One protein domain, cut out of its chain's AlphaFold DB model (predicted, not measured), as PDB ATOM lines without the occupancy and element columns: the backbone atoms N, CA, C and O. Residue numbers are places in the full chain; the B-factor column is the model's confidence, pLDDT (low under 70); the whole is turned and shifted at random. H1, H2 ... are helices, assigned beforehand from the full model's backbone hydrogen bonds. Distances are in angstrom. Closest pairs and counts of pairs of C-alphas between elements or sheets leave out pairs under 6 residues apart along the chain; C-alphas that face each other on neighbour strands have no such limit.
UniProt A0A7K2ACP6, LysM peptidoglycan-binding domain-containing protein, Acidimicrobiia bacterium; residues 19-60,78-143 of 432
ATOM      1  N   GLU A  19      -4.487 164.383  50.207       73.38
ATOM      2  CA  GLU A  19      -4.068 163.128  49.568       73.38
ATOM      3  C   GLU A  19      -4.455 163.063  48.079       73.38
ATOM      4  O   GLU A  19      -3.610 162.732  47.244       73.38
ATOM      5  N   VAL A  20      -5.686 163.458  47.724       75.00
ATOM      6  CA  VAL A  20      -6.171 163.476  46.329       75.00
ATOM      7  C   VAL A  20      -5.353 164.440  45.461       75.00
ATOM      8  O   VAL A  20      -4.838 164.036  44.419       75.00
ATOM      9  N   ILE A  21      -5.141 165.679  45.919       74.44
ATOM     10  CA  ILE A  21      -4.372 166.703  45.181       74.44
ATOM     11  C   ILE A  21      -2.905 166.268  44.983       74.44
ATOM     12  O   ILE A  21      -2.302 166.489  43.925       74.44
ATOM     13  N   VAL A  22      -2.321 165.594  45.980       77.81
ATOM     14  CA  VAL A  22      -0.976 165.003  45.882       77.81
ATOM     15  C   VAL A  22      -0.943 163.807  44.918       77.81
ATOM     16  O   VAL A  22       0.090 163.563  44.294       77.81
ATOM     17  N   MET A  23      -2.043 163.070  44.745       81.06
ATOM     18  CA  MET A  23      -2.121 161.973  43.776       81.06
ATOM     19  C   MET A  23      -2.202 162.490  42.331       81.06
ATOM     20  O   MET A  23      -1.416 162.064  41.485       81.06
ATOM     21  N   GLU A  24      -3.085 163.452  42.047       82.38
ATOM     22  CA  GLU A  24      -3.255 164.025  40.700       82.38
ATOM     23  C   GLU A  24      -1.973 164.697  40.188       82.38
ATOM     24  O   GLU A  24      -1.554 164.485  39.045       82.38
ATOM     25  N   SER A  25      -1.294 165.459  41.051       77.12
ATOM     26  CA  SER A  25      -0.024 166.115  40.715       77.12
ATOM     27  C   SER A  25       1.109 165.116  40.434       77.12
ATOM     28  O   SER A  25       1.870 165.313  39.479       77.12
ATOM     29  N   LYS A  26       1.185 163.997  41.173       79.00
ATOM     30  CA  LYS A  26       2.103 162.881  40.867       79.00
ATOM     31  C   LYS A  26       1.785 162.241  39.517       79.00
ATOM     32  O   LYS A  26       2.688 162.099  38.695       79.00
ATOM     33  N   VAL A  27       0.517 161.906  39.262       84.12
ATOM     34  CA  VAL A  27       0.073 161.274  38.004       84.12
ATOM     35  C   VAL A  27       0.400 162.157  36.798       84.12
ATOM     36  O   VAL A  27       1.001 161.674  35.836       84.12
ATOM     37  N   ARG A  28       0.110 163.466  36.867       79.75
ATOM     38  CA  ARG A  28       0.466 164.412  35.797       79.75
ATOM     39  C   ARG A  28       1.977 164.469  35.562       79.75
ATOM     40  O   ARG A  28       2.407 164.468  34.415       79.75
ATOM     41  N   THR A  29       2.777 164.467  36.629       77.06
ATOM     42  CA  THR A  29       4.249 164.494  36.535       77.06
ATOM     43  C   THR A  29       4.802 163.241  35.845       77.06
ATOM     44  O   THR A  29       5.671 163.356  34.983       77.06
ATOM     45  N   VAL A  30       4.266 162.054  36.156       78.94
ATOM     46  CA  VAL A  30       4.654 160.792  35.496       78.94
ATOM     47  C   VAL A  30       4.275 160.795  34.010       78.94
ATOM     48  O   VAL A  30       5.101 160.431  33.174       78.94
ATOM     49  N   LEU A  31       3.071 161.265  33.663       84.19
ATOM     50  CA  LEU A  31       2.626 161.398  32.269       84.19
ATOM     51  C   LEU A  31       3.499 162.378  31.467       84.19
ATOM     52  O   LEU A  31       3.912 162.054  30.355       84.19
ATOM     53  N   SER A  32       3.839 163.539  32.038       74.94
ATOM     54  CA  SER A  32       4.760 164.496  31.409       74.94
ATOM     55  C   SER A  32       6.169 163.920  31.231       74.94
ATOM     56  O   SER A  32       6.769 164.118  30.177       74.94
ATOM     57  N   GLY A  33       6.680 163.167  32.212       75.69
ATOM     58  CA  GLY A  33       7.971 162.479  32.109       75.69
ATOM     59  C   GLY A  33       7.994 161.424  30.999       75.69
ATOM     60  O   GLY A  33       8.914 161.405  30.185       75.69
ATOM     61  N   LEU A  34       6.948 160.595  30.905       84.88
ATOM     62  CA  LEU A  34       6.808 159.605  29.832       84.88
ATOM     63  C   LEU A  34       6.735 160.275  28.449       84.88
ATOM     64  O   LEU A  34       7.426 159.846  27.525       84.88
ATOM     65  N   GLY A  35       5.960 161.358  28.322       76.38
ATOM     66  CA  GLY A  35       5.878 162.154  27.096       76.38
ATOM     67  C   GLY A  35       7.228 162.743  26.675       76.38
ATOM     68  O   GLY A  35       7.588 162.665  25.501       76.38
ATOM     69  N   ALA A  36       8.016 163.253  27.628       75.75
ATOM     70  CA  ALA A  36       9.367 163.751  27.371       75.75
ATOM     71  C   ALA A  36      10.324 162.639  26.899       75.75
ATOM     72  O   ALA A  36      11.077 162.850  25.948       75.75
ATOM     73  N   CYS A  37      10.257 161.439  27.485       79.06
ATOM     74  CA  CYS A  37      11.040 160.284  27.030       79.06
ATOM     75  C   CYS A  37      10.678 159.855  25.597       79.06
ATOM     76  O   CYS A  37      11.574 159.573  24.800       79.06
ATOM     77  N   VAL A  38       9.387 159.844  25.243       87.38
ATOM     78  CA  VAL A  38       8.932 159.540  23.872       87.38
ATOM     79  C   VAL A  38       9.395 160.618  22.888       87.38
ATOM     80  O   VAL A  38       9.941 160.285  21.837       87.38
ATOM     81  N   ALA A  39       9.256 161.901  23.238       83.25
ATOM     82  CA  ALA A  39       9.731 163.012  22.413       83.25
ATOM     83  C   ALA A  39      11.255 162.962  22.187       83.25
ATOM     84  O   ALA A  39      11.714 163.151  21.060       83.25
ATOM     85  N   LEU A  40      12.035 162.632  23.223       82.19
ATOM     86  CA  LEU A  40      13.483 162.447  23.111       82.19
ATOM     87  C   LEU A  40      13.838 161.253  22.212       82.19
ATOM     88  O   LEU A  40      14.714 161.380  21.361       82.19
ATOM     89  N   GLY A  41      13.139 160.120  22.331       87.25
ATOM     90  CA  GLY A  41      13.327 158.971  21.436       87.25
ATOM     91  C   GLY A  41      13.035 159.308  19.968       87.25
ATOM     92  O   GLY A  41      13.819 158.968  19.080       87.25
ATOM     93  N   LEU A  42      11.955 160.053  19.710       91.75
ATOM     94  CA  LEU A  42      11.612 160.550  18.373       91.75
ATOM     95  C   LEU A  42      12.657 161.544  17.834       91.75
ATOM     96  O   LEU A  42      12.988 161.482  16.652       91.75
ATOM     97  N   PHE A  43      13.233 162.404  18.677       87.38
ATOM     98  CA  PHE A  43      14.320 163.304  18.274       87.38
ATOM     99  C   PHE A  43      15.637 162.561  17.981       87.38
ATOM    100  O   PHE A  43      16.322 162.872  17.007       87.38
ATOM    101  N   LEU A  44      15.989 161.567  18.804       89.19
ATOM    102  CA  LEU A  44      17.248 160.823  18.691       89.19
ATOM    103  C   LEU A  44      17.252 159.770  17.572       89.19
ATOM    104  O   LEU A  44      18.325 159.422  17.091       89.19
ATOM    105  N   VAL A  45      16.088 159.258  17.157       92.31
ATOM    106  CA  VAL A  45      15.983 158.195  16.133       92.31
ATOM    107  C   VAL A  45      15.219 158.660  14.891       92.31
ATOM    108  O   VAL A  45      15.637 158.388  13.766       92.31
ATOM    109  N   GLY A  46      14.126 159.405  15.068       91.94
ATOM    110  CA  GLY A  46      13.294 159.890  13.965       91.94
ATOM    111  C   GLY A  46      13.982 160.953  13.107       91.94
ATOM    112  O   GLY A  46      13.894 160.882  11.883       91.94
ATOM    113  N   VAL A  47      14.718 161.896  13.714       89.81
ATOM    114  CA  VAL A  47      15.436 162.932  12.948       89.81
ATOM    115  C   VAL A  47      16.532 162.324  12.057       89.81
ATOM    116  O   VAL A  47      16.495 162.610  10.863       89.81
ATOM    117  N   PRO A  48      17.416 161.417  12.529       89.81
ATOM    118  CA  PRO A  48      18.321 160.662  11.654       89.81
ATOM    119  C   PRO A  48      17.624 159.952  10.488       89.81
ATOM    120  O   PRO A  48      18.071 160.066   9.351       89.81
ATOM    121  N   ILE A  49      16.501 159.264  10.734       90.81
ATOM    122  CA  ILE A  49      15.749 158.564   9.678       90.81
ATOM    123  C   ILE A  49      15.197 159.553   8.639       90.81
ATOM    124  O   ILE A  49      15.269 159.285   7.438       90.81
ATOM    125  N   CYS A  50      14.683 160.707   9.074       88.44
ATOM    126  CA  CYS A  50      14.255 161.773   8.171       88.44
ATOM    127  C   CYS A  50      15.431 162.383   7.398       88.44
ATOM    128  O   CYS A  50      15.308 162.583   6.194       88.44
ATOM    129  N   LEU A  51      16.583 162.619   8.033       88.00
ATOM    130  CA  LEU A  51      17.769 163.154   7.360       88.00
ATOM    131  C   LEU A  51      18.308 162.190   6.293       88.00
ATOM    132  O   LEU A  51      18.542 162.627   5.168       88.00
ATOM    133  N   VAL A  52      18.399 160.881   6.576       88.56
ATOM    134  CA  VAL A  52      18.769 159.874   5.557       88.56
ATOM    135  C   VAL A  52      17.782 159.879   4.383       88.56
ATOM    136  O   VAL A  52      18.204 159.748   3.238       88.56
ATOM    137  N   LYS A  53      16.477 160.049   4.640       87.25
ATOM    138  CA  LYS A  53      15.435 160.033   3.594       87.25
ATOM    139  C   LYS A  53      15.302 161.328   2.785       87.25
ATOM    140  O   LYS A  53      14.853 161.256   1.647       87.25
ATOM    141  N   LEU A  54      15.624 162.483   3.367       84.12
ATOM    142  CA  LEU A  54      15.412 163.805   2.753       84.12
ATOM    143  C   LEU A  54      16.699 164.432   2.206       84.12
ATOM    144  O   LEU A  54      16.644 165.181   1.237       84.12
ATOM    145  N   VAL A  55      17.839 164.152   2.841       80.81
ATOM    146  CA  VAL A  55      19.141 164.779   2.554       80.81
ATOM    147  C   VAL A  55      20.190 163.737   2.143       80.81
ATOM    148  O   VAL A  55      21.143 164.060   1.440       80.81
ATOM    149  N   GLY A  56      19.995 162.474   2.534       79.25
ATOM    150  CA  GLY A  56      20.876 161.354   2.212       79.25
ATOM    151  C   GLY A  56      21.796 160.947   3.366       79.25
ATOM    152  O   GLY A  56      21.750 161.490   4.473       79.25
ATOM    153  N   ASN A  57      22.639 159.949   3.099       77.69
ATOM    154  CA  ASN A  57      23.707 159.543   4.009       77.69
ATOM    155  C   ASN A  57      24.828 160.607   3.979       77.69
ATOM    156  O   ASN A  57      25.334 160.888   2.892       77.69
ATOM    157  N   PRO A  58      25.246 161.192   5.120       72.06
ATOM    158  CA  PRO A  58      26.342 162.165   5.157       72.06
ATOM    159  C   PRO A  58      27.715 161.517   4.929       72.06
ATOM    160  O   PRO A  58      28.681 162.218   4.636       72.06
ATOM    161  N   LEU A  59      27.822 160.192   5.080       66.88
ATOM    162  CA  LEU A  59      29.028 159.447   4.736       66.88
ATOM    163  C   LEU A  59      29.083 159.273   3.207       66.88
ATOM    164  O   LEU A  59      28.152 158.690   2.641       66.88
ATOM    165  N   PRO A  60      30.151 159.732   2.526       65.88
ATOM    166  CA  PRO A  60      30.305 159.505   1.094       65.88
ATOM    167  C   PRO A  60      30.440 158.004   0.805       65.88
ATOM    168  O   PRO A  60      31.004 157.255   1.602       65.88
ATOM    169  N   LEU A  78      34.227 172.647  -7.952       64.56
ATOM    170  CA  LEU A  78      33.459 171.736  -7.102       64.56
ATOM    171  C   LEU A  78      32.709 170.692  -7.956       64.56
ATOM    172  O   LEU A  78      31.998 171.070  -8.892       64.56
ATOM    173  N   PRO A  79      32.792 169.390  -7.623       71.69
ATOM    174  CA  PRO A  79      32.048 168.362  -8.340       71.69
ATOM    175  C   PRO A  79      30.537 168.544  -8.153       71.69
ATOM    176  O   PRO A  79      30.065 168.968  -7.092       71.69
ATOM    177  N   ALA A  80      29.760 168.193  -9.180       67.31
ATOM    178  CA  ALA A  80      28.304 168.308  -9.155       67.31
ATOM    179  C   ALA A  80      27.711 167.545  -7.952       67.31
ATOM    180  O   ALA A  80      27.894 166.337  -7.820       67.31
ATOM    181  N   GLY A  81      27.022 168.266  -7.062       69.56
ATOM    182  CA  GLY A  81      26.485 167.731  -5.802       69.56
ATOM    183  C   GLY A  81      27.330 167.999  -4.544       69.56
ATOM    184  O   GLY A  81      26.862 167.707  -3.442       69.56
ATOM    185  N   ALA A  82      28.517 168.613  -4.650       73.44
ATOM    186  CA  ALA A  82      29.346 168.958  -3.485       73.44
ATOM    187  C   ALA A  82      28.598 169.819  -2.449       73.44
ATOM    188  O   ALA A  82      28.677 169.547  -1.252       73.44
ATOM    189  N   LEU A  83      27.819 170.808  -2.904       70.81
ATOM    190  CA  LEU A  83      27.006 171.678  -2.044       70.81
ATOM    191  C   LEU A  83      25.998 170.884  -1.198       70.81
ATOM    192  O   LEU A  83      25.916 171.101   0.008       70.81
ATOM    193  N   SER A  84      25.274 169.932  -1.794       75.62
ATOM    194  CA  SER A  84      24.344 169.067  -1.056       75.62
ATOM    195  C   SER A  84      25.065 168.178  -0.041       75.62
ATOM    196  O   SER A  84      24.575 168.039   1.076       75.62
ATOM    197  N   SER A  85      26.251 167.650  -0.363       69.62
ATOM    198  CA  SER A  85      27.055 166.863   0.584       69.62
ATOM    199  C   SER A  85      27.570 167.702   1.762       69.62
ATOM    200  O   SER A  85      27.501 167.259   2.907       69.62
ATOM    201  N   VAL A  86      28.040 168.931   1.515       77.00
ATOM    202  CA  VAL A  86      28.497 169.852   2.575       77.00
ATOM    203  C   VAL A  86      27.333 170.267   3.478       77.00
ATOM    204  O   VAL A  86      27.465 170.225   4.702       77.00
ATOM    205  N   LEU A  87      26.173 170.599   2.900       78.81
ATOM    206  CA  LEU A  87      24.961 170.916   3.661       78.81
ATOM    207  C   LEU A  87      24.455 169.706   4.464       78.81
ATOM    208  O   LEU A  87      24.081 169.870   5.624       78.81
ATOM    209  N   ALA A  88      24.511 168.493   3.901       82.44
ATOM    210  CA  ALA A  88      24.188 167.262   4.620       82.44
ATOM    211  C   ALA A  88      25.077 167.101   5.859       82.44
ATOM    212  O   ALA A  88      24.569 167.004   6.976       82.44
ATOM    213  N   VAL A  89      26.401 167.139   5.682       81.94
ATOM    214  CA  VAL A  89      27.368 167.008   6.782       81.94
ATOM    215  C   VAL A  89      27.158 168.096   7.842       81.94
ATOM    216  O   VAL A  89      27.144 167.778   9.030       81.94
ATOM    217  N   ALA A  90      26.901 169.348   7.449       82.19
ATOM    218  CA  ALA A  90      26.625 170.437   8.389       82.19
ATOM    219  C   ALA A  90      25.359 170.192   9.240       82.19
ATOM    220  O   ALA A  90      25.401 170.340  10.464       82.19
ATOM    221  N   VAL A  91      24.251 169.765   8.621       86.06
ATOM    222  CA  VAL A  91      22.995 169.451   9.331       86.06
ATOM    223  C   VAL A  91      23.163 168.241  10.258       86.06
ATOM    224  O   VAL A  91      22.667 168.259  11.387       86.06
ATOM    225  N   TRP A  92      23.907 167.217   9.833       87.81
ATOM    226  CA  TRP A  92      24.201 166.043  10.661       87.81
ATOM    227  C   TRP A  92      25.114 166.357  11.850       87.81
ATOM    228  O   TRP A  92      24.848 165.872  12.952       87.81
ATOM    229  N   ILE A  93      26.134 167.206  11.674       85.81
ATOM    230  CA  ILE A  93      26.967 167.704  12.781       85.81
ATOM    231  C   ILE A  93      26.087 168.445  13.795       85.81
ATOM    232  O   ILE A  93      26.114 168.108  14.981       85.81
ATOM    233  N   TRP A  94      25.252 169.383  13.333       87.38
ATOM    234  CA  TRP A  94      24.365 170.169  14.196       87.38
ATOM    235  C   TRP A  94      23.370 169.299  14.980       87.38
ATOM    236  O   TRP A  94      23.264 169.440  16.202       87.38
ATOM    237  N   TRP A  95      22.709 168.339  14.317       90.56
ATOM    238  CA  TRP A  95      21.851 167.369  15.003       90.56
ATOM    239  C   TRP A  95      22.639 166.532  16.020       90.56
ATOM    240  O   TRP A  95      22.193 166.390  17.158       90.56
ATOM    241  N   SER A  96      23.822 166.022  15.656       88.62
ATOM    242  CA  SER A  96      24.610 165.150  16.539       88.62
ATOM    243  C   SER A  96      25.061 165.864  17.819       88.62
ATOM    244  O   SER A  96      25.032 165.270  18.896       88.62
ATOM    245  N   GLN A  97      25.394 167.156  17.734       84.06
ATOM    246  CA  GLN A  97      25.757 167.978  18.886       84.06
ATOM    247  C   GLN A  97      24.564 168.195  19.830       84.06
ATOM    248  O   GLN A  97      24.708 168.062  21.048       84.06
ATOM    249  N   ALA A  98      23.377 168.480  19.283       82.50
ATOM    250  CA  ALA A  98      22.150 168.598  20.069       82.50
ATOM    251  C   ALA A  98      21.770 167.258  20.729       82.50
ATOM    252  O   ALA A  98      21.499 167.209  21.929       82.50
ATOM    253  N   ALA A  99      21.829 166.161  19.968       86.44
ATOM    254  CA  ALA A  99      21.579 164.804  20.444       86.44
ATOM    255  C   ALA A  99      22.524 164.405  21.589       86.44
ATOM    256  O   ALA A  99      22.063 163.904  22.616       86.44
ATOM    257  N   LEU A 100      23.827 164.683  21.457       84.56
ATOM    258  CA  LEU A 100      24.825 164.394  22.488       84.56
ATOM    259  C   LEU A 100      24.582 165.214  23.767       84.56
ATOM    260  O   LEU A 100      24.716 164.678  24.866       84.56
ATOM    261  N   SER A 101      24.168 166.481  23.634       80.81
ATOM    262  CA  SER A 101      23.796 167.336  24.770       80.81
ATOM    263  C   SER A 101      22.612 166.757  25.552       80.81
ATOM    264  O   SER A 101      22.723 166.540  26.759       80.81
ATOM    265  N   PHE A 102      21.503 166.441  24.870       78.56
ATOM    266  CA  PHE A 102      20.321 165.858  25.516       78.56
ATOM    267  C   PHE A 102      20.600 164.470  26.110       78.56
ATOM    268  O   PHE A 102      20.150 164.175  27.216       78.56
ATOM    269  N   ALA A 103      21.373 163.626  25.420       77.94
ATOM    270  CA  ALA A 103      21.745 162.303  25.921       77.94
ATOM    271  C   ALA A 103      22.600 162.386  27.199       77.94
ATOM    272  O   ALA A 103      22.372 161.630  28.144       77.94
ATOM    273  N   ALA A 104      23.554 163.321  27.260       76.19
ATOM    274  CA  ALA A 104      24.413 163.501  28.427       76.19
ATOM    275  C   ALA A 104      23.651 164.061  29.646       76.19
ATOM    276  O   ALA A 104      23.913 163.645  30.778       76.19
ATOM    277  N   GLU A 105      22.671 164.946  29.428       71.75
ATOM    278  CA  GLU A 105      21.778 165.442  30.482       71.75
ATOM    279  C   GLU A 105      20.814 164.351  30.983       71.75
ATOM    280  O   GLU A 105      20.728 164.112  32.192       71.75
ATOM    281  N   ALA A 106      20.176 163.603  30.077       71.12
ATOM    282  CA  ALA A 106      19.328 162.464  30.431       71.12
ATOM    283  C   ALA A 106      20.104 161.395  31.228       71.12
ATOM    284  O   ALA A 106      19.615 160.880  32.233       71.12
ATOM    285  N   TRP A 107      21.350 161.106  30.844       70.25
ATOM    286  CA  TRP A 107      22.238 160.177  31.554       70.25
ATOM    287  C   TRP A 107      22.723 160.707  32.914       70.25
ATOM    288  O   TRP A 107      23.014 159.920  33.820       70.25
ATOM    289  N   ALA A 108      22.787 162.030  33.106       69.94
ATOM    290  CA  ALA A 108      23.008 162.619  34.423       69.94
ATOM    291  C   ALA A 108      21.788 162.403  35.337       69.94
ATOM    292  O   ALA A 108      21.959 161.880  36.443       69.94
ATOM    293  N   ALA A 109      20.584 162.706  34.838       68.75
ATOM    294  CA  ALA A 109      19.322 162.542  35.561       68.75
ATOM    295  C   ALA A 109      19.035 161.072  35.931       68.75
ATOM    296  O   ALA A 109      18.730 160.776  37.087       68.75
ATOM    297  N   LEU A 110      19.235 160.133  34.995       71.75
ATOM    298  CA  LEU A 110      19.090 158.684  35.221       71.75
ATOM    299  C   LEU A 110      20.010 158.137  36.326       71.75
ATOM    300  O   LEU A 110      19.717 157.101  36.915       71.75
ATOM    301  N   ARG A 111      21.116 158.827  36.637       79.00
ATOM    302  CA  ARG A 111      22.048 158.460  37.716       79.00
ATOM    303  C   ARG A 111      21.688 159.079  39.073       79.00
ATOM    304  O   ARG A 111      22.543 159.125  39.954       79.00
ATOM    305  N   GLY A 112      20.471 159.606  39.238       55.59
ATOM    306  CA  GLY A 112      20.008 160.235  40.483       55.59
ATOM    307  C   GLY A 112      20.738 161.533  40.843       55.59
ATOM    308  O   GLY A 112      20.528 162.086  41.920       55.59
ATOM    309  N   ARG A 113      21.595 162.042  39.950       54.88
ATOM    310  CA  ARG A 113      22.250 163.337  40.103       54.88
ATOM    311  C   ARG A 113      21.323 164.372  39.485       54.88
ATOM    312  O   ARG A 113      21.184 164.401  38.262       54.88
ATOM    313  N   THR A 114      20.705 165.208  40.320       46.66
ATOM    314  CA  THR A 114      20.032 166.431  39.856       46.66
ATOM    315  C   THR A 114      20.961 167.141  38.882       46.66
ATOM    316  O   THR A 114      22.158 167.254  39.155       46.66
ATOM    317  N   ALA A 115      20.441 167.485  37.699       43.09
ATOM    318  CA  ALA A 115      21.272 167.740  36.530       43.09
ATOM    319  C   ALA A 115      22.343 168.792  36.842       43.09
ATOM    320  O   ALA A 115      22.059 169.983  36.958       43.09
ATOM    321  N   ARG A 116      23.599 168.341  36.973       45.09
ATOM    322  CA  ARG A 116      24.756 169.233  36.966       45.09
ATOM    323  C   ARG A 116      24.837 169.755  35.545       45.09
ATOM    324  O   ARG A 116      25.458 169.091  34.717       45.09
ATOM    325  N   ALA A 117      24.134 170.863  35.297       49.06
ATOM    326  CA  ALA A 117      23.917 171.464  33.989       49.06
ATOM    327  C   ALA A 117      25.231 171.432  33.215       49.06
ATOM    328  O   ALA A 117      26.184 172.129  33.572       49.06
ATOM    329  N   LEU A 118      25.322 170.512  32.249       45.78
ATOM    330  CA  LEU A 118      26.597 170.224  31.617       45.78
ATOM    331  C   LEU A 118      26.992 171.478  30.845       45.78
ATOM    332  O   LEU A 118      26.216 171.921  29.995       45.78
ATOM    333  N   PRO A 119      28.156 172.085  31.135       51.53
ATOM    334  CA  PRO A 119      28.493 173.397  30.619       51.53
ATOM    335  C   PRO A 119      28.951 173.324  29.157       51.53
ATOM    336  O   PRO A 119      29.966 173.893  28.793       51.53
ATOM    337  N   LEU A 120      28.171 172.701  28.272       47.56
ATOM    338  CA  LEU A 120      28.308 172.821  26.817       47.56
ATOM    339  C   LEU A 120      28.020 174.261  26.330       47.56
ATOM    340  O   LEU A 120      28.310 174.595  25.186       47.56
ATOM    341  N   ARG A 121      27.509 175.130  27.222       49.69
ATOM    342  CA  ARG A 121      27.478 176.597  27.078       49.69
ATOM    343  C   ARG A 121      28.703 177.341  27.645       49.69
ATOM    344  O   ARG A 121      28.855 178.506  27.303       49.69
ATOM    345  N   ALA A 122      29.537 176.727  28.495       47.44
ATOM    346  CA  ALA A 122      30.722 177.375  29.095       47.44
ATOM    347  C   ALA A 122      32.067 176.675  28.791       47.44
ATOM    348  O   ALA A 122      33.128 177.240  29.038       47.44
ATOM    349  N   LEU A 123      32.053 175.518  28.121       48.00
ATOM    350  CA  LEU A 123      33.025 175.252  27.066       48.00
ATOM    351  C   LEU A 123      32.830 176.347  26.010       48.00
ATOM    352  O   LEU A 123      31.726 176.506  25.488       48.00
ATOM    353  N   GLY A 124      33.885 177.110  25.716       49.44
ATOM    354  CA  GLY A 124      33.864 178.271  24.816       49.44
ATOM    355  C   GLY A 124      33.686 177.917  23.335       49.44
ATOM    356  O   GLY A 124      34.500 178.301  22.502       49.44
ATOM    357  N   MET A 125      32.640 177.164  22.994       49.81
ATOM    358  CA  MET A 125      32.393 176.633  21.651       49.81
ATOM    359  C   MET A 125      31.548 177.552  20.766       49.81
ATOM    360  O   MET A 125      31.500 177.314  19.563       49.81
ATOM    361  N   GLN A 126      30.941 178.626  21.291       54.44
ATOM    362  CA  GLN A 126      30.301 179.646  20.446       54.44
ATOM    363  C   GLN A 126      31.244 180.214  19.366       54.44
ATOM    364  O   GLN A 126      30.866 180.144  18.198       54.44
ATOM    365  N   PRO A 127      32.478 180.680  19.661       57.69
ATOM    366  CA  PRO A 127      33.394 181.135  18.614       57.69
ATOM    367  C   PRO A 127      33.817 180.020  17.647       57.69
ATOM    368  O   PRO A 127      34.111 180.318  16.496       57.69
ATOM    369  N   ILE A 128      33.826 178.747  18.061       58.62
ATOM    370  CA  ILE A 128      34.152 177.616  17.173       58.62
ATOM    371  C   ILE A 128      32.982 177.325  16.226       58.62
ATOM    372  O   ILE A 128      33.191 177.207  15.023       58.62
ATOM    373  N   MET A 129      31.748 177.281  16.736       50.56
ATOM    374  CA  MET A 129      30.541 177.095  15.924       50.56
ATOM    375  C   MET A 129      30.310 178.267  14.972       50.56
ATOM    376  O   MET A 129      30.065 178.042  13.793       50.56
ATOM    377  N   VAL A 130      30.458 179.510  15.444       55.25
ATOM    378  CA  VAL A 130      30.361 180.702  14.589       55.25
ATOM    379  C   VAL A 130      31.471 180.705  13.538       55.25
ATOM    380  O   VAL A 130      31.181 181.006  12.387       55.25
ATOM    381  N   ARG A 131      32.709 180.298  13.864       59.00
ATOM    382  CA  ARG A 131      33.780 180.156  12.860       59.00
ATOM    383  C   ARG A 131      33.511 179.036  11.857       59.00
ATOM    384  O   ARG A 131      33.734 179.263  10.679       59.00
ATOM    385  N   LEU A 132      33.003 177.873  12.266       58.97
ATOM    386  CA  LEU A 132      32.647 176.796  11.333       58.97
ATOM    387  C   LEU A 132      31.487 177.200  10.414       58.97
ATOM    388  O   LEU A 132      31.582 177.019   9.205       58.97
ATOM    389  N   VAL A 133      30.433 177.814  10.961       65.94
ATOM    390  CA  VAL A 133      29.311 178.351  10.175       65.94
ATOM    391  C   VAL A 133      29.781 179.470   9.242       65.94
ATOM    392  O   VAL A 133      29.400 179.475   8.077       65.94
ATOM    393  N   ALA A 134      30.665 180.364   9.697       58.47
ATOM    394  CA  ALA A 134      31.254 181.408   8.860       58.47
ATOM    395  C   ALA A 134      32.189 180.850   7.775       58.47
ATOM    396  O   ALA A 134      32.172 181.367   6.668       58.47
ATOM    397  N   ILE A 135      32.957 179.787   8.040       66.19
ATOM    398  CA  ILE A 135      33.795 179.109   7.034       66.19
ATOM    399  C   ILE A 135      32.919 178.416   5.983       66.19
ATOM    400  O   ILE A 135      33.193 178.542   4.794       66.19
ATOM    401  N   VAL A 136      31.837 177.741   6.390       67.44
ATOM    402  CA  VAL A 136      30.883 177.112   5.457       67.44
ATOM    403  C   VAL A 136      30.133 178.164   4.631       67.44
ATOM    404  O   VAL A 136      30.007 178.004   3.420       67.44
ATOM    405  N   LEU A 137      29.693 179.268   5.244       66.62
ATOM    406  CA  LEU A 137      29.064 180.387   4.531       66.62
ATOM    407  C   LEU A 137      30.047 181.118   3.607       66.62
ATOM    408  O   LEU A 137      29.661 181.467   2.498       66.62
ATOM    409  N   ALA A 138      31.303 181.310   4.020       65.62
ATOM    410  CA  ALA A 138      32.344 181.916   3.190       65.62
ATOM    411  C   ALA A 138      32.703 181.028   1.990       65.62
ATOM    412  O   ALA A 138      32.817 181.533   0.881       65.62
ATOM    413  N   ALA A 139      32.811 179.709   2.184       61.62
ATOM    414  CA  ALA A 139      33.024 178.756   1.096       61.62
ATOM    415  C   ALA A 139      31.824 178.686   0.131       61.62
ATOM    416  O   ALA A 139      32.004 178.485  -1.068       61.62
ATOM    417  N   ALA A 140      30.599 178.881   0.628       58.47
ATOM    418  CA  ALA A 140      29.411 178.987  -0.215       58.47
ATOM    419  C   ALA A 140      29.345 180.326  -0.982       58.47
ATOM    420  O   ALA A 140      28.918 180.347  -2.136       58.47
ATOM    421  N   SER A 141      29.774 181.440  -0.377       52.28
ATOM    422  CA  SER A 141      29.689 182.770  -0.994       52.28
ATOM    423  C   SER A 141      30.835 183.079  -1.962       52.28
ATOM    424  O   SER A 141      30.579 183.710  -2.989       52.28
ATOM    425  N   THR A 142      32.055 182.570  -1.739       55.28
ATOM    426  CA  THR A 142      33.118 182.614  -2.765       55.28
ATOM    427  C   THR A 142      32.752 181.790  -3.996       55.28
ATOM    428  O   THR A 142      33.077 182.194  -5.110       55.28
ATOM    429  N   LEU A 143      32.009 180.689  -3.832       43.66
ATOM    430  CA  LEU A 143      31.483 179.919  -4.959       43.66
ATOM    431  C   LEU A 143      30.366 180.665  -5.709       43.66
ATOM    432  O   LEU A 143      30.316 180.633  -6.937       43.66
TER     433      LEU A 143
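What this domain is: This is residues 19 to 60 and 78 to 143 of the 432 residues of the protein "LysM peptidoglycan-binding domain-containing protein" of Acidimicrobiia bacterium (UniProt A0A7K2ACP6). Three helices make a loose zigzag row, with H2 between H1 and H3, neighbours running opposite ways and few contacts between them. The free part of H1, residues 19 to 36, sticks out as an arm and adds to the length, and a long link joins H2 to H3. The printed part has 108 residues with three named helices, in the order H1, H2, H3, and no named strand; the class is all helix. It is only just loose, close to extended, with a radius of gyration of the C-alphas of 19.4 A, and it spans 68 by 33 by 21 A.

How they stand to each other: Start with H1, residues 19 to 54, and go on to H2, residues 82 to 110: they only just touch, with 3 pairs of C-alphas within 8 A. Look at residues 43 to 51 of H1 and 92 to 99 of H2, where the closest C-alphas, of Leu 44 and Ala 99, are 6.1 A apart. The two helices stand at a shallow tilt of 25 degrees, opposite ways. Next comes H3, residues 126 to 143, close to H2 but not clearly touching; their closest C-alphas, of Leu 83 and Ala 140, are 7.9 A apart. Their tilt is shallow, 14 degrees, opposite ways. H1 and H3 are apart. In H2 every O i to N i+4 pair is within hydrogen-bond range; in H1 30 of 32 are, in H3 13 of 14.

Where its parts are: Find C-alpha 19 at (-4.068, 163.128, 49.568); from there H1 runs 50.7 A to C-alpha 54, with a kink of 31 degrees near residue 48. H2 begins at C-alpha 82, (29.346, 168.958, -3.485), and is 41.3 A long. H3, 25.4 A, ends at C-alpha 143, (31.483, 179.919, -4.959).

The domain as a whole: The C-alphas farthest apart, of Glu 19 and Leu 78, are 68.5 A apart. Residues 61 to 77 are not printed; C-alphas 60 and 78 are 15.1 A apart across the cut. Residues 111 to 125 form the long link. Confidence is low in residues 112 to 143, among others; the mean pLDDT of the printed part is 72.4.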